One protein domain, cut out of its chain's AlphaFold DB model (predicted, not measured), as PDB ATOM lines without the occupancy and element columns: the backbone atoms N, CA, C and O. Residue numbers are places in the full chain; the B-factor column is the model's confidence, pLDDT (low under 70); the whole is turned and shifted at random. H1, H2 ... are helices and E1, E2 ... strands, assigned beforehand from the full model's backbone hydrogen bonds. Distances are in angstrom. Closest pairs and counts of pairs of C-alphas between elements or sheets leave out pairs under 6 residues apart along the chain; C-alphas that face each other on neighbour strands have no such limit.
ATOM      1  N   SER A  11     125.430 266.699 367.800       63.28
ATOM      2  CA  SER A  11     126.144 267.341 368.911       63.28
ATOM      3  C   SER A  11     125.244 267.994 369.967       63.28
ATOM      4  O   SER A  11     125.684 268.189 371.097       63.28
ATOM      5  N   THR A  12     123.998 268.327 369.628       72.31
ATOM      6  CA  THR A  12     123.027 268.970 370.535       72.31
ATOM      7  C   THR A  12     122.174 267.967 371.309       72.31
ATOM      8  O   THR A  12     121.502 268.335 372.270       72.31
ATOM      9  N   ILE A  13     122.225 266.684 370.941       72.94
ATOM     10  CA  ILE A  13     121.457 265.621 371.586       72.94
ATOM     11  C   ILE A  13     122.324 264.967 372.665       72.94
ATOM     12  O   ILE A  13     123.339 264.320 372.386       72.94
ATOM     13  N   LYS A  14     121.914 265.107 373.929       73.44
ATOM     14  CA  LYS A  14     122.618 264.502 375.067       73.44
ATOM     15  C   LYS A  14     122.696 262.981 374.894       73.44
ATOM     16  O   LYS A  14     121.682 262.327 374.671       73.44
ATOM     17  N   ASN A  15     123.897 262.419 375.046       75.81
ATOM     18  CA  ASN A  15     124.173 260.990 374.856       75.81
ATOM     19  C   ASN A  15     123.758 260.453 373.474       75.81
ATOM     20  O   ASN A  15     123.296 259.318 373.387       75.81
ATOM     21  N   PHE A  16     123.950 261.230 372.398       74.62
ATOM     22  CA  PHE A  16     123.562 260.860 371.029       74.62
ATOM     23  C   PHE A  16     123.880 259.407 370.640       74.62
ATOM     24  O   PHE A  16     123.021 258.718 370.110       74.62
ATOM     25  N   GLN A  17     125.066 258.883 370.975       72.25
ATOM     26  CA  GLN A  17     125.455 257.492 370.669       72.25
ATOM     27  C   GLN A  17     124.509 256.421 371.248       72.25
ATOM     28  O   GLN A  17     124.450 255.305 370.736       72.25
ATOM     29  N   ASN A  18     123.770 256.759 372.303       75.50
ATOM     30  CA  ASN A  18     122.778 255.910 372.953       75.50
ATOM     31  C   ASN A  18     121.356 256.475 372.826       75.50
ATOM     32  O   ASN A  18     120.438 255.932 373.439       75.50
ATOM     33  N   TYR A  19     121.165 257.557 372.066       78.75
ATOM     34  CA  TYR A  19     119.859 258.169 371.892       78.75
ATOM     35  C   TYR A  19     118.952 257.246 371.080       78.75
ATOM     36  O   TYR A  19     119.364 256.670 370.069       78.75
ATOM     37  N   ILE A  20     117.718 257.104 371.548       77.25
ATOM     38  CA  ILE A  20     116.678 256.300 370.921       77.25
ATOM     39  C   ILE A  20     115.575 257.262 370.520       77.25
ATOM     40  O   ILE A  20     115.073 258.002 371.364       77.25
ATOM     41  N   CYS A  21     115.199 257.246 369.242       76.12
ATOM     42  CA  CYS A  21     114.055 258.012 368.777       76.12
ATOM     43  C   CYS A  21     112.810 257.599 369.573       76.12
ATOM     44  O   CYS A  21     112.449 256.418 369.544       76.12
ATOM     45  N   PRO A  22     112.122 258.535 370.246       72.06
ATOM     46  CA  PRO A  22     110.994 258.195 371.108       72.06
ATOM     47  C   PRO A  22     109.771 257.695 370.328       72.06
ATOM     48  O   PRO A  22     108.863 257.141 370.936       72.06
ATOM     49  N   ILE A  23     109.740 257.885 369.001       70.12
ATOM     50  CA  ILE A  23     108.618 257.463 368.154       70.12
ATOM     51  C   ILE A  23     108.900 256.124 367.450       70.12
ATOM     52  O   ILE A  23     108.028 255.266 367.429       70.12
ATOM     53  N   SER A  24     110.104 255.896 366.909       69.81
ATOM     54  CA  SER A  24     110.417 254.643 366.189       69.81
ATOM     55  C   SER A  24     111.208 253.611 366.982       69.81
ATOM     56  O   SER A  24     111.362 252.483 366.521       69.81
ATOM     57  N   GLY A  25     111.790 253.977 368.127       71.25
ATOM     58  CA  GLY A  25     112.698 253.093 368.863       71.25
ATOM     59  C   GLY A  25     114.056 252.870 368.178       71.25
ATOM     60  O   GLY A  25     114.876 252.094 368.675       71.25
ATOM     61  N   ILE A  26     114.333 253.552 367.061       71.31
ATOM     62  CA  ILE A  26     115.599 253.434 366.329       71.31
ATOM     63  C   ILE A  26     116.712 254.160 367.098       71.31
ATOM     64  O   ILE A  26     116.558 255.314 367.507       71.31
ATOM     65  N   LYS A  27     117.854 253.483 367.280       70.19
ATOM     66  CA  LYS A  27     119.068 254.072 367.863       70.19
ATOM     67  C   LYS A  27     119.737 255.017 366.872       70.19
ATOM     68  O   LYS A  27     119.912 254.679 365.707       70.19
ATOM     69  N   ALA A  28     120.221 256.146 367.372       65.25
ATOM     70  CA  ALA A  28     120.909 257.151 366.569       65.25
ATOM     71  C   ALA A  28     122.295 256.721 366.050       65.25
ATOM     72  O   ALA A  28     122.886 257.394 365.208       65.25
ATOM     73  N   ASN A  29     122.822 255.595 366.535       56.47
ATOM     74  CA  ASN A  29     124.170 255.126 366.240       56.47
ATOM     75  C   ASN A  29     124.221 254.324 364.925       56.47
ATOM     76  O   ASN A  29     124.347 253.102 364.915       56.47
ATOM     77  N   GLY A  30     124.115 255.031 363.804       50.69
ATOM     78  CA  GLY A  30     124.454 254.530 362.477       50.69
ATOM     79  C   GLY A  30     125.361 255.545 361.796       50.69
ATOM     80  O   GLY A  30     125.045 256.730 361.787       50.69
ATOM     81  N   LYS A  31     126.485 255.099 361.226       45.41
ATOM     82  CA  LYS A  31     127.525 255.907 360.547       45.41
ATOM     83  C   LYS A  31     127.038 256.838 359.415       45.41
ATOM     84  O   LYS A  31     127.869 257.452 358.761       45.41
ATOM     85  N   ASN A  32     125.735 256.970 359.185       45.50
ATOM     86  CA  ASN A  32     125.177 257.519 357.960       45.50
ATOM     87  C   ASN A  32     124.228 258.698 358.132       45.50
ATOM     88  O   ASN A  32     123.563 259.001 357.151       45.50
ATOM     89  N   VAL A  33     124.135 259.382 359.282       50.53
ATOM     90  CA  VAL A  33     123.236 260.548 359.309       50.53
ATOM     91  C   VAL A  33     123.590 261.724 360.213       50.53
ATOM     92  O   VAL A  33     122.977 261.949 361.259       50.53
ATOM     93  N   PRO A  34     124.543 262.567 359.774       46.69
ATOM     94  CA  PRO A  34     124.492 263.975 360.140       46.69
ATOM     95  C   PRO A  34     123.152 264.572 359.657       46.69
ATOM     96  O   PRO A  34     122.781 264.407 358.501       46.69
ATOM     97  N   ASN A  35     122.437 265.282 360.538       53.81
ATOM     98  CA  ASN A  35     121.279 266.145 360.221       53.81
ATOM     99  C   ASN A  35     119.890 265.496 360.034       53.81
ATOM    100  O   ASN A  35     119.005 266.133 359.476       53.81
ATOM    101  N   GLN A  36     119.654 264.292 360.558       68.62
ATOM    102  CA  GLN A  36     118.344 263.615 360.494       68.62
ATOM    103  C   GLN A  36     117.488 263.735 361.761       68.62
ATOM    104  O   GLN A  36     116.671 262.861 362.027       68.62
ATOM    105  N   TRP A  37     117.650 264.785 362.563       76.81
ATOM    106  CA  TRP A  37     116.860 264.952 363.784       76.81
ATOM    107  C   TRP A  37     116.140 266.288 363.783       76.81
ATOM    108  O   TRP A  37     116.743 267.318 363.485       76.81
ATOM    109  N   VAL A  38     114.857 266.271 364.128       78.00
ATOM    110  CA  VAL A  38     114.006 267.466 364.194       78.00
ATOM    111  C   VAL A  38     113.243 267.504 365.500       78.00
ATOM    112  O   VAL A  38     112.909 266.459 366.060       78.00
ATOM    113  N   ASN A  39     112.948 268.711 365.987       79.38
ATOM    114  CA  ASN A  39     112.109 268.847 367.169       79.38
ATOM    115  C   ASN A  39     110.674 268.437 366.857       79.38
ATOM    116  O   ASN A  39     110.016 269.073 366.029       79.38
ATOM    117  N   CYS A  40     110.163 267.434 367.563       79.00
ATOM    118  CA  CYS A  40     108.740 267.162 367.537       79.00
ATOM    119  C   CYS A  40     108.031 268.092 368.536       79.00
ATOM    120  O   CYS A  40     108.320 268.017 369.732       79.00
ATOM    121  N   PRO A  41     107.048 268.904 368.104       76.00
ATOM    122  CA  PRO A  41     106.332 269.814 369.000       76.00
ATOM    123  C   PRO A  41     105.474 269.099 370.058       76.00
ATOM    124  O   PRO A  41     104.921 269.762 370.925       76.00
ATOM    125  N   LEU A  42     105.324 267.770 369.978       76.44
ATOM    126  CA  LEU A  42     104.492 266.987 370.898       76.44
ATOM    127  C   LEU A  42     105.269 266.301 372.016       76.44
ATOM    128  O   LEU A  42     104.731 266.107 373.100       76.44
ATOM    129  N   VAL A  43     106.500 265.870 371.738       71.75
ATOM    130  CA  VAL A  43     107.335 265.165 372.722       71.75
ATOM    131  C   VAL A  43     108.485 266.025 373.231       71.75
ATOM    132  O   VAL A  43     109.219 265.562 374.098       71.75
ATOM    133  N   GLU A  44     108.640 267.246 372.694       72.81
ATOM    134  CA  GLU A  44     109.704 268.210 373.028       72.81
ATOM    135  C   GLU A  44     111.100 267.567 373.029       72.81
ATOM    136  O   GLU A  44     111.998 267.912 373.797       72.81
ATOM    137  N   GLN A  45     111.255 266.566 372.167       72.81
ATOM    138  CA  GLN A  45     112.436 265.741 372.032       72.81
ATOM    139  C   GLN A  45     112.753 265.563 370.544       72.81
ATOM    140  O   GLN A  45     111.831 265.520 369.718       72.81
ATOM    141  N   PRO A  46     114.042 265.432 370.190       77.38
ATOM    142  CA  PRO A  46     114.450 265.150 368.822       77.38
ATOM    143  C   PRO A  46     113.885 263.814 368.317       77.38
ATOM    144  O   PRO A  46     114.049 262.772 368.940       77.38
ATOM    145  N   ILE A  47     113.259 263.811 367.148       78.00
ATOM    146  CA  ILE A  47     112.796 262.590 366.470       78.00
ATOM    147  C   ILE A  47     113.546 262.416 365.158       78.00
ATOM    148  O   ILE A  47     114.076 263.402 364.638       78.00
ATOM    149  N   CYS A  48     113.594 261.199 364.600       77.50
ATOM    150  CA  CYS A  48     114.198 261.059 363.277       77.50
ATOM    151  C   CYS A  48     113.359 261.815 362.240       77.50
ATOM    152  O   CYS A  48     112.126 261.779 362.249       77.50
ATOM    153  N   TYR A  49     114.056 262.496 361.347       77.94
ATOM    154  CA  TYR A  49     113.500 263.275 360.260       77.94
ATOM    155  C   TYR A  49     112.633 262.404 359.351       77.94
ATOM    156  O   TYR A  49     112.971 261.253 359.084       77.94
ATOM    157  N   GLY A  50     111.497 262.941 358.907       73.00
ATOM    158  CA  GLY A  50     110.546 262.231 358.048       73.00
ATOM    159  C   GLY A  50     109.652 261.212 358.765       73.00
ATOM    160  O   GLY A  50     108.518 261.039 358.348       73.00
ATOM    161  N   LEU A  51     110.058 260.622 359.897       76.94
ATOM    162  CA  LEU A  51     109.257 259.579 360.567       76.94
ATOM    163  C   LEU A  51     107.879 260.040 361.047       76.94
ATOM    164  O   LEU A  51     106.966 259.229 361.172       76.94
ATOM    165  N   CYS A  52     107.709 261.326 361.354       77.12
ATOM    166  CA  CYS A  52     106.389 261.847 361.699       77.12
ATOM    167  C   CYS A  52     105.427 261.842 360.501       77.12
ATOM    168  O   CYS A  52     104.222 261.913 360.710       77.12
ATOM    169  N   LEU A  53     105.930 261.783 359.263       79.38
ATOM    170  CA  LEU A  53     105.091 261.601 358.086       79.38
ATOM    171  C   LEU A  53     104.456 260.213 358.153       79.38
ATOM    172  O   LEU A  53     103.241 260.117 358.076       79.38
ATOM    173  N   ASP A  54     105.210 259.157 358.430       74.88
ATOM    174  CA  ASP A  54     104.640 257.805 358.490       74.88
ATOM    175  C   ASP A  54     103.817 257.579 359.763       74.88
ATOM    176  O   ASP A  54     102.657 257.184 359.714       74.88
ATOM    177  N   LEU A  55     104.396 257.890 360.923       72.81
ATOM    178  CA  LEU A  55     103.854 257.490 362.226       72.81
ATOM    179  C   LEU A  55     102.724 258.395 362.730       72.81
ATOM    180  O   LEU A  55     102.045 258.054 363.694       72.81
ATOM    181  N   GLN A  56     102.513 259.550 362.098       77.81
ATOM    182  CA  GLN A  56     101.384 260.441 362.388       77.81
ATOM    183  C   GLN A  56     100.460 260.576 361.169       77.81
ATOM    184  O   GLN A  56      99.832 261.624 360.989       77.81
ATOM    185  N   SER A  57     100.367 259.529 360.339       83.69
ATOM    186  CA  SER A  57      99.448 259.469 359.194       83.69
ATOM    187  C   SER A  57      97.997 259.711 359.582       83.69
ATOM    188  O   SER A  57      97.303 260.438 358.885       83.69
ATOM    189  N   ILE A  58      97.585 259.234 360.755       89.19
ATOM    190  CA  ILE A  58      96.237 259.467 361.274       89.19
ATOM    191  C   ILE A  58      95.865 260.955 361.341       89.19
ATOM    192  O   ILE A  58      94.721 261.323 361.106       89.19
ATOM    193  N   ALA A  59      96.821 261.852 361.613       87.88
ATOM    194  CA  ALA A  59      96.514 263.279 361.700       87.88
ATOM    195  C   ALA A  59      96.003 263.859 360.370       87.88
ATOM    196  O   ALA A  59      95.285 264.864 360.398       87.88
ATOM    197  N   ARG A  60      96.363 263.223 359.245       89.38
ATOM    198  CA  ARG A  60      95.956 263.586 357.885       89.38
ATOM    199  C   ARG A  60      94.926 262.638 357.267       89.38
ATOM    200  O   ARG A  60      94.711 262.720 356.068       89.38
ATOM    201  N   ASP A  61      94.348 261.735 358.052       89.56
ATOM    202  CA  ASP A  61      93.314 260.840 357.545       89.56
ATOM    203  C   ASP A  61      91.978 261.586 357.422       89.56
ATOM    204  O   ASP A  61      91.573 262.305 358.349       89.56
ATOM    205  N   ASP A  62      91.333 261.443 356.266       86.06
ATOM    206  CA  ASP A  62      90.027 262.038 355.980       86.06
ATOM    207  C   ASP A  62      88.928 261.314 356.783       86.06
ATOM    208  O   ASP A  62      87.998 261.953 357.277       86.06
ATOM    209  N   GLU A  63      89.096 260.010 357.029       90.44
ATOM    210  CA  GLU A  63      88.236 259.161 357.864       90.44
ATOM    211  C   GLU A  63      88.824 259.025 359.281       90.44
ATOM    212  O   GLU A  63      88.956 257.937 359.842       90.44
ATOM    213  N   PHE A  64      89.213 260.158 359.880       89.81
ATOM    214  CA  PHE A  64      89.915 260.194 361.172       89.81
ATOM    215  C   PHE A  64      89.239 259.361 362.270       89.81
ATOM    216  O   PHE A  64      89.934 258.648 362.995       89.81
ATOM    217  N   ASP A  65      87.913 259.452 362.389       90.88
ATOM    218  CA  ASP A  65      87.145 258.773 363.438       90.88
ATOM    219  C   ASP A  65      87.078 257.246 363.239       90.88
ATOM    220  O   ASP A  65      86.909 256.514 364.214       90.88
ATOM    221  N   ASP A  66      87.287 256.758 362.011       92.12
ATOM    222  CA  ASP A  66      87.280 255.331 361.662       92.12
ATOM    223  C   ASP A  66      88.696 254.723 361.617       92.12
ATOM    224  O   ASP A  66      88.875 253.511 361.443       92.12
ATOM    225  N   HIS A  67      89.735 255.541 361.806       91.81
ATOM    226  CA  HIS A  67      91.115 255.092 361.694       91.81
ATOM    227  C   HIS A  67      91.507 254.118 362.832       91.81
ATOM    228  O   HIS A  67      91.273 254.411 364.009       91.81
ATOM    229  N   PRO A  68      92.230 253.008 362.559       90.31
ATOM    230  CA  PRO A  68      92.559 251.982 363.564       90.31
ATOM    231  C   PRO A  68      93.322 252.471 364.804       90.31
ATOM    232  O   PRO A  68      93.327 251.808 365.839       90.31
ATOM    233  N   TYR A  69      93.999 253.615 364.695       87.50
ATOM    234  CA  TYR A  69      94.787 254.220 365.776       87.50
ATOM    235  C   TYR A  69      94.122 255.457 366.406       87.50
ATOM    236  O   TYR A  69      94.789 256.205 367.126       87.50
ATOM    237  N   VAL A  70      92.830 255.704 366.147       92.06
ATOM    238  CA  VAL A  70      92.110 256.888 366.652       92.06
ATOM    239  C   VAL A  70      92.115 256.963 368.179       92.06
ATOM    240  O   VAL A  70      92.432 258.008 368.751       92.06
ATOM    241  N   ASP A  71      91.914 255.831 368.854       92.19
ATOM    242  CA  ASP A  71      91.948 255.741 370.315       92.19
ATOM    243  C   ASP A  71      93.298 256.164 370.899       92.19
ATOM    244  O   ASP A  71      93.362 256.837 371.932       92.19
ATOM    245  N   ASP A  72      94.397 255.786 370.250       88.38
ATOM    246  CA  ASP A  72      95.736 256.148 370.708       88.38
ATOM    247  C   ASP A  72      96.013 257.638 370.497       88.38
ATOM    248  O   ASP A  72      96.651 258.281 371.339       88.38
ATOM    249  N   PHE A  73      95.447 258.226 369.443       88.88
ATOM    250  CA  PHE A  73      95.507 259.662 369.209       88.88
ATOM    251  C   PHE A  73      94.679 260.452 370.235       88.88
ATOM    252  O   PHE A  73      95.166 261.447 370.780       88.88
ATOM    253  N   TYR A  74      93.480 259.977 370.596       91.88
ATOM    254  CA  TYR A  74      92.683 260.544 371.694       91.88
ATOM    255  C   TYR A  74      93.410 260.455 373.043       91.88
ATOM    256  O   TYR A  74      93.455 261.433 373.799       91.88
ATOM    257  N   LYS A  75      94.030 259.307 373.352       90.56
ATOM    258  CA  LYS A  75      94.850 259.141 374.565       90.56
ATOM    259  C   LYS A  75      96.019 260.123 374.584       90.56
ATOM    260  O   LYS A  75      96.306 260.698 375.637       90.56
ATOM    261  N   LEU A  76      96.676 260.339 373.442       86.06
ATOM    262  CA  LEU A  76      97.766 261.302 373.315       86.06
ATOM    263  C   LEU A  76      97.282 262.738 373.560       86.06
ATOM    264  O   LEU A  76      97.883 263.438 374.373       86.06
ATOM    265  N   ALA A  77      96.177 263.152 372.935       87.81
ATOM    266  CA  ALA A  77      95.563 264.465 373.151       87.81
ATOM    267  C   ALA A  77      95.251 264.707 374.636       87.81
ATOM    268  O   ALA A  77      95.661 265.718 375.211       87.81
ATOM    269  N   LYS A  78      94.635 263.717 375.295       90.81
ATOM    270  CA  LYS A  78      94.346 263.760 376.733       90.81
ATOM    271  C   LYS A  78      95.613 263.874 377.581       90.81
ATOM    272  O   LYS A  78      95.658 264.687 378.499       90.81
ATOM    273  N   LYS A  79      96.650 263.081 377.283       87.25
ATOM    274  CA  LYS A  79      97.933 263.112 378.007       87.25
ATOM    275  C   LYS A  79      98.619 264.475 377.897       87.25
ATOM    276  O   LYS A  79      99.197 264.941 378.873       87.25
ATOM    277  N   LEU A  80      98.554 265.092 376.722       82.75
ATOM    278  CA  LEU A  80      99.121 266.413 376.450       82.75
ATOM    279  C   LEU A  80      98.217 267.563 376.917       82.75
ATOM    280  O   LEU A  80      98.608 268.721 376.807       82.75
ATOM    281  N   ASN A  81      97.028 267.257 377.445       90.62
ATOM    282  CA  ASN A  81      96.013 268.231 377.838       90.62
ATOM    283  C   ASN A  81      95.688 269.231 376.711       90.62
ATOM    284  O   ASN A  81      95.630 270.447 376.912       90.62
ATOM    285  N   VAL A  82      95.508 268.707 375.499       89.25
ATOM    286  CA  VAL A  82      95.111 269.477 374.319       89.25
ATOM    287  C   VAL A  82      93.875 268.862 373.686       89.25
ATOM    288  O   VAL A  82      93.631 267.663 373.782       89.25
ATOM    289  N   ASP A  83      93.108 269.705 373.008       93.19
ATOM    290  CA  ASP A  83      92.021 269.253 372.155       93.19
ATOM    291  C   ASP A  83      92.554 268.452 370.946       93.19
ATOM    292  O   ASP A  83      93.660 268.696 370.452       93.19
ATOM    293  N   VAL A  84      91.765 267.488 370.468       91.69
ATOM    294  CA  VAL A  84      92.157 266.552 369.402       91.69
ATOM    295  C   VAL A  84      92.310 267.267 368.065       91.69
ATOM    296  O   VAL A  84      93.281 267.010 367.352       91.69
ATOM    297  N   LEU A  85      91.432 268.223 367.750       92.19
ATOM    298  CA  LEU A  85      91.561 269.052 366.552       92.19
ATOM    299  C   LEU A  85      92.834 269.902 366.631       92.19
ATOM    300  O   LEU A  85      93.597 269.986 365.666       92.19
ATOM    301  N   LYS A  86      93.126 270.476 367.806       91.25
ATOM    302  CA  LYS A  86      94.386 271.200 368.041       91.25
ATOM    303  C   LYS A  86      95.612 270.293 367.869       91.25
ATOM    304  O   LYS A  86      96.612 270.727 367.288       91.25
ATOM    305  N   LEU A  87      95.546 269.046 368.335       89.81
ATOM    306  CA  LEU A  87      96.612 268.062 368.153       89.81
ATOM    307  C   LEU A  87      96.813 267.728 366.667       89.81
ATOM    308  O   LEU A  87      97.941 267.825 366.183       89.81
ATOM    309  N   ARG A  88      95.732 267.438 365.924       92.19
ATOM    310  CA  ARG A  88      95.776 267.201 364.467       92.19
ATOM    311  C   ARG A  88      96.430 268.368 363.736       92.19
ATOM    312  O   ARG A  88      97.412 268.166 363.026       92.19
ATOM    313  N   LYS A  89      95.986 269.603 363.991       91.25
ATOM    314  CA  LYS A  89      96.578 270.818 363.398       91.25
ATOM    315  C   LYS A  89      98.059 270.976 363.733       91.25
ATOM    316  O   LYS A  89      98.839 271.431 362.897       91.25
ATOM    317  N   THR A  90      98.469 270.609 364.944       89.62
ATOM    318  CA  THR A  90      99.880 270.660 365.353       89.62
ATOM    319  C   THR A  90     100.719 269.652 364.564       89.62
ATOM    320  O   THR A  90     101.763 270.026 364.026       89.62
ATOM    321  N   CYS A  91     100.242 268.411 364.427       89.44
ATOM    322  CA  CYS A  91     100.882 267.383 363.603       89.44
ATOM    323  C   CYS A  91     100.981 267.817 362.137       89.44
ATOM    324  O   CYS A  91     102.073 267.814 361.575       89.44
ATOM    325  N   LEU A  92      99.871 268.258 361.533       90.94
ATOM    326  CA  LEU A  92      99.822 268.681 360.129       90.94
ATOM    327  C   LEU A  92     100.784 269.837 359.846       90.94
ATOM    328  O   LEU A  92     101.539 269.804 358.876       90.94
ATOM    329  N   ASN A  93     100.840 270.828 360.738       89.44
ATOM    330  CA  ASN A  93     101.798 271.925 360.618       89.44
ATOM    331  C   ASN A  93     103.251 271.447 360.706       89.44
ATOM    332  O   ASN A  93     104.109 271.964 359.990       89.44
ATOM    333  N   HIS A  94     103.551 270.478 361.571       86.88
ATOM    334  CA  HIS A  94     104.890 269.906 361.668       86.88
ATOM    335  C   HIS A  94     105.270 269.123 360.401       86.88
ATOM    336  O   HIS A  94     106.338 269.362 359.838       86.88
ATOM    337  N   GLN A  95     104.364 268.279 359.899       87.06
ATOM    338  CA  GLN A  95     104.538 267.518 358.656       87.06
ATOM    339  C   GLN A  95     104.744 268.447 357.450       87.06
ATOM    340  O   GLN A  95     105.690 268.270 356.686       87.06
ATOM    341  N   LYS A  96     103.936 269.510 357.331       89.38
ATOM    342  CA  LYS A  96     104.081 270.555 356.303       89.38
ATOM    343  C   LYS A  96     105.482 271.166 356.296       89.38
ATOM    344  O   LYS A  96     106.083 271.333 355.238       89.38
ATOM    345  N   LYS A  97     105.999 271.525 357.472       85.56
ATOM    346  CA  LYS A  97     107.326 272.139 357.610       85.56
ATOM    347  C   LYS A  97     108.440 271.189 357.167       85.56
ATOM    348  O   LYS A  97     109.343 271.628 356.463       85.56
ATOM    349  N   ILE A  98     108.337 269.910 357.530       82.88
ATOM    350  CA  ILE A  98     109.282 268.866 357.117       82.88
ATOM    351  C   ILE A  98     109.255 268.677 355.600       82.88
ATOM    352  O   ILE A  98     110.306 268.711 354.976       82.88
ATOM    353  N   LEU A  99     108.074 268.586 354.985       85.19
ATOM    354  CA  LEU A  99     107.956 268.417 353.532       85.19
ATOM    355  C   LEU A  99     108.507 269.612 352.750       85.19
ATOM    356  O   LEU A  99     109.218 269.426 351.767       85.19
ATOM    357  N   ILE A 100     108.232 270.845 353.191       85.00
ATOM    358  CA  ILE A 100     108.823 272.052 352.585       85.00
ATOM    359  C   ILE A 100     110.351 271.977 352.619       85.00
ATOM    360  O   ILE A 100     111.019 272.347 351.658       85.00
ATOM    361  N   GLU A 101     110.907 271.508 353.727       79.75
ATOM    362  CA  GLU A 101     112.343 271.361 353.889       79.75
ATOM    363  C   GLU A 101     112.912 270.253 352.992       79.75
ATOM    364  O   GLU A 101     113.876 270.516 352.285       79.75
ATOM    365  N   MET A 102     112.279 269.076 352.920       79.75
ATOM    366  CA  MET A 102     112.685 267.972 352.028       79.75
ATOM    367  C   MET A 102     112.695 268.398 350.555       79.75
ATOM    368  O   MET A 102     113.581 268.021 349.787       79.75
ATOM    369  N   LEU A 103     111.722 269.218 350.149       81.69
ATOM    370  CA  LEU A 103     111.646 269.757 348.790       81.69
ATOM    371  C   LEU A 103     112.804 270.717 348.486       81.69
ATOM    372  O   LEU A 103     113.358 270.676 347.382       81.69
ATOM    373  N   ASN A 104     113.186 271.537 349.470       79.31
ATOM    374  CA  ASN A 104     114.237 272.549 349.352       79.31
ATOM    375  C   ASN A 104     115.653 272.021 349.640       79.31
ATOM    376  O   ASN A 104     116.620 272.690 349.292       79.31
ATOM    377  N   ASP A 105     115.796 270.850 350.263       73.38
ATOM    378  CA  ASP A 105     117.096 270.245 350.552       73.38
ATOM    379  C   ASP A 105     117.659 269.573 349.283       73.38
ATOM    380  O   ASP A 105     117.053 268.675 348.683       73.38
ATOM    381  N   GLU A 106     118.814 270.055 348.820       62.12
ATOM    382  CA  GLU A 106     119.549 269.506 347.672       62.12
ATOM    383  C   GLU A 106     120.263 268.191 348.014       62.12
ATOM    384  O   GLU A 106     120.538 267.391 347.121       62.12
ATOM    385  N   PHE A 107     120.514 267.936 349.301       56.50
ATOM    386  CA  PHE A 107     121.188 266.742 349.810       56.50
ATOM    387  C   PHE A 107     120.209 265.691 350.336       56.50
ATOM    388  O   PHE A 107     120.632 264.702 350.942       56.50
ATOM    389  N   TYR A 108     118.905 265.880 350.111       58.06
ATOM    390  CA  TYR A 108     117.907 264.896 350.498       58.06
ATOM    391  C   TYR A 108     118.159 263.575 349.740       58.06
ATOM    392  O   TYR A 108     118.104 263.554 348.506       58.06
ATOM    393  N   PRO A 109     118.458 262.466 350.441       52.06
ATOM    394  CA  PRO A 109     119.035 261.269 349.826       52.06
ATOM    395  C   PRO A 109     118.052 260.449 348.977       52.06
ATOM    396  O   PRO A 109     118.464 259.462 348.370       52.06
ATOM    397  N   TYR A 110     116.777 260.842 348.897       51.88
ATOM    398  CA  TYR A 110     115.751 260.125 348.138       51.88
ATOM    399  C   TYR A 110     115.212 260.980 346.974       51.88
ATOM    400  O   TYR A 110     114.216 261.687 347.112       51.88
ATOM    401  N   PRO A 111     115.844 260.933 345.786       42.88
ATOM    402  CA  PRO A 111     115.429 261.721 344.619       42.88
ATOM    403  C   PRO A 111     114.086 261.288 343.996       42.88
ATOM    404  O   PRO A 111     113.485 262.075 343.268       42.88
ATOM    405  N   GLY A 112     113.572 260.089 344.306       51.25
ATOM    406  CA  GLY A 112     112.212 259.664 343.925       51.25
ATOM    407  C   GLY A 112     111.090 260.352 344.719       51.25
ATOM    408  O   GLY A 112     109.941 260.360 344.292       51.25
ATOM    409  N   ASP A 113     111.440 260.991 345.834       62.72
ATOM    410  CA  ASP A 113     110.526 261.395 346.903       62.72
ATOM    411  C   ASP A 113     110.015 262.840 346.736       62.72
ATOM    412  O   ASP A 113     108.977 263.205 347.269       62.72
ATOM    413  N   LYS A 114     110.670 263.705 345.940       72.25
ATOM    414  CA  LYS A 114     110.249 265.122 345.839       72.25
ATOM    415  C   LYS A 114     108.859 265.297 345.222       72.25
ATOM    416  O   LYS A 114     108.105 266.171 345.643       72.25
ATOM    417  N   LYS A 115     108.491 264.477 344.233       80.50
ATOM    418  CA  LYS A 115     107.146 264.533 343.636       80.50
ATOM    419  C   LYS A 115     106.085 264.063 344.635       80.50
ATOM    420  O   LYS A 115     105.067 264.731 344.783       80.50
ATOM    421  N   GLU A 116     106.337 262.959 345.330       79.69
ATOM    422  CA  GLU A 116     105.430 262.398 346.341       79.69
ATOM    423  C   GLU A 116     105.306 263.330 347.550       79.69
ATOM    424  O   GLU A 116     104.197 263.673 347.954       79.69
ATOM    425  N   SER A 117     106.426 263.869 348.028       82.62
ATOM    426  CA  SER A 117     106.482 264.901 349.063       82.62
ATOM    427  C   SER A 117     105.695 266.158 348.679       82.62
ATOM    428  O   SER A 117     105.038 266.760 349.527       82.62
ATOM    429  N   LYS A 118     105.716 266.563 347.400       86.06
ATOM    430  CA  LYS A 118     104.924 267.699 346.911       86.06
ATOM    431  C   LYS A 118     103.426 267.392 346.900       86.06
ATOM    432  O   LYS A 118     102.653 268.219 347.374       86.06
ATOM    433  N   VAL A 119     103.027 266.212 346.422       88.00
ATOM    434  CA  VAL A 119     101.623 265.759 346.461       88.00
ATOM    435  C   VAL A 119     101.117 265.701 347.903       88.00
ATOM    436  O   VAL A 119     100.057 266.244 348.207       88.00
ATOM    437  N   LEU A 120     101.905 265.117 348.806       86.50
ATOM    438  CA  LEU A 120     101.571 265.030 350.223       86.50
ATOM    439  C   LEU A 120     101.482 266.417 350.876       86.50
ATOM    440  O   LEU A 120     100.583 266.668 351.676       86.50
ATOM    441  N   LEU A 121     102.380 267.338 350.517       88.75
ATOM    442  CA  LEU A 121     102.343 268.719 350.995       88.75
ATOM    443  C   LEU A 121     101.060 269.431 350.554       88.75
ATOM    444  O   LEU A 121     100.435 270.104 351.372       88.75
ATOM    445  N   ASP A 122     100.678 269.294 349.286       89.62
ATOM    446  CA  ASP A 122      99.473 269.927 348.749       89.62
ATOM    447  C   ASP A 122      98.211 269.362 349.423       89.62
ATOM    448  O   ASP A 122      97.332 270.131 349.816       89.62
ATOM    449  N   TRP A 123      98.165 268.049 349.679       88.50
ATOM    450  CA  TRP A 123      97.080 267.428 350.446       88.50
ATOM    451  C   TRP A 123      97.001 267.959 351.883       88.50
ATOM    452  O   TRP A 123      95.942 268.422 352.307       88.50
ATOM    453  N   ILE A 124      98.121 267.989 352.612       88.75
ATOM    454  CA  ILE A 124      98.170 268.517 353.987       88.75
ATOM    455  C   ILE A 124      97.728 269.983 354.038       88.75
ATOM    456  O   ILE A 124      97.071 270.394 354.996       88.75
ATOM    457  N   VAL A 125      98.090 270.791 353.035       88.94
ATOM    458  CA  VAL A 125      97.657 272.191 352.943       88.94
ATOM    459  C   VAL A 125      96.144 272.289 352.771       88.94
ATOM    460  O   VAL A 125      95.538 273.103 353.466       88.94
ATOM    461  N   ASN A 126      95.548 271.473 351.902       88.56
ATOM    462  CA  ASN A 126      94.100 271.470 351.694       88.56
ATOM    463  C   ASN A 126      93.361 271.052 352.968       88.56
ATOM    464  O   ASN A 126      92.559 271.830 353.479       88.56
ATOM    465  N   LEU A 127      93.731 269.913 353.556       87.50
ATOM    466  CA  LEU A 127      93.117 269.414 354.787       87.50
ATOM    467  C   LEU A 127      93.250 270.410 355.952       87.50
ATOM    468  O   LEU A 127      92.320 270.610 356.726       87.50
ATOM    469  N   SER A 128      94.395 271.092 356.070       85.44
ATOM    470  CA  SER A 128      94.598 272.100 357.123       85.44
ATOM    471  C   SER A 128      93.677 273.320 356.998       85.44
ATOM    472  O   SER A 128      93.520 274.033 357.986       85.44
ATOM    473  N   ASN A 129      93.123 273.599 355.811       84.62
ATOM    474  CA  ASN A 129      92.156 274.682 355.605       84.62
ATOM    475  C   ASN A 129      90.715 274.251 355.925       84.62
ATOM    476  O   ASN A 129      89.863 275.113 356.128       84.62
ATOM    477  N   GLU A 130      90.448 272.945 355.938       84.38
ATOM    478  CA  GLU A 130      89.127 272.360 356.196       84.38
ATOM    479  C   GLU A 130      88.901 272.051 357.686       84.38
ATOM    480  O   GLU A 130      87.767 272.106 358.161       84.38
ATOM    481  N   LEU A 131      89.982 271.774 358.429       82.12
ATOM    482  CA  LEU A 131      89.999 271.573 359.886       82.12
ATOM    483  C   LEU A 131      89.969 272.891 360.667       82.12
ATOM    484  O   LEU A 131      89.389 272.938 361.777       82.12
TER     485      LEU A 131
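Overview. This is residues 11 to 131 of the 131 residues of an uncharacterized protein of Crocosphaera chwakensis CCY0110 (UniProt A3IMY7). Two long helices, H4 and H5, fold back on each other as a helical hairpin; short H2 packs on H4, and H3 makes a corner with the beginning of H4. Away from H5, a small strand hairpin, E1 and E2, lies with a long unnamed stretch, residues 11 to 36, at the far end from H3. The printed part has 121 residues, with two antiparallel strands followed by five named helices, in the order E1 E2 H1 H2 H3 H4 H5. It is mostly helix and compact, with a radius of gyration of the C-alphas of 15.1 A and spans of 41 by 34 by 22 A.

Arrangement. E1, residues 37 to 40, and E2, residues 45 to 48, form an antiparallel hairpin at 129 degrees, with N 38 and O 47 3.0 A apart, within hydrogen-bond range. H4, residues 84 to 104, is the hub, touching three helices. H1, residues 51 to 55, is close to H4 but not clearly touching, the closest C-alphas, Leu 53 and Gln 95, being 6.0 A apart. H2, residues 57 to 60, touches H4 at residues 88 to 92 alone, closest at the C-alphas of Ala 59 and Arg 88, 4.9 A. H3, residues 70 to 79, touches H4 at residues 84 to 87 alone, about perpendicular at 79 degrees; the closest C-alphas, Ala 77 and Val 84, are 5.5 A apart. H5, residues 113 to 130, touches H4 in a helical hairpin, opposite ways at a shallow tilt of 31 degrees; the closest C-alphas, Leu 103 and Lys 114, are 5.7 A apart. H3 and H5 are apart. In H1, H3, H4 and H5 every O i to N i+4 pair is within hydrogen-bond range; H2 is too short for one.

Along the chain. E1 begins at C-alpha 37, (116.860, 264.952, 363.784). From first to last C-alpha, H3 measures 14.2 A, H4 30.4 A and H5 25.8 A. H5 ends at C-alpha 130, (89.127, 272.360, 356.196).

Size, cuts and confidence. The C-alphas of Lys 31 and Glu 130 are the two farthest apart, 42.0 A. The printed part has no cut, and no link between named elements is long. The pLDDT is under 70 at residues 11, 24, 28 to 36 and 106 to 113.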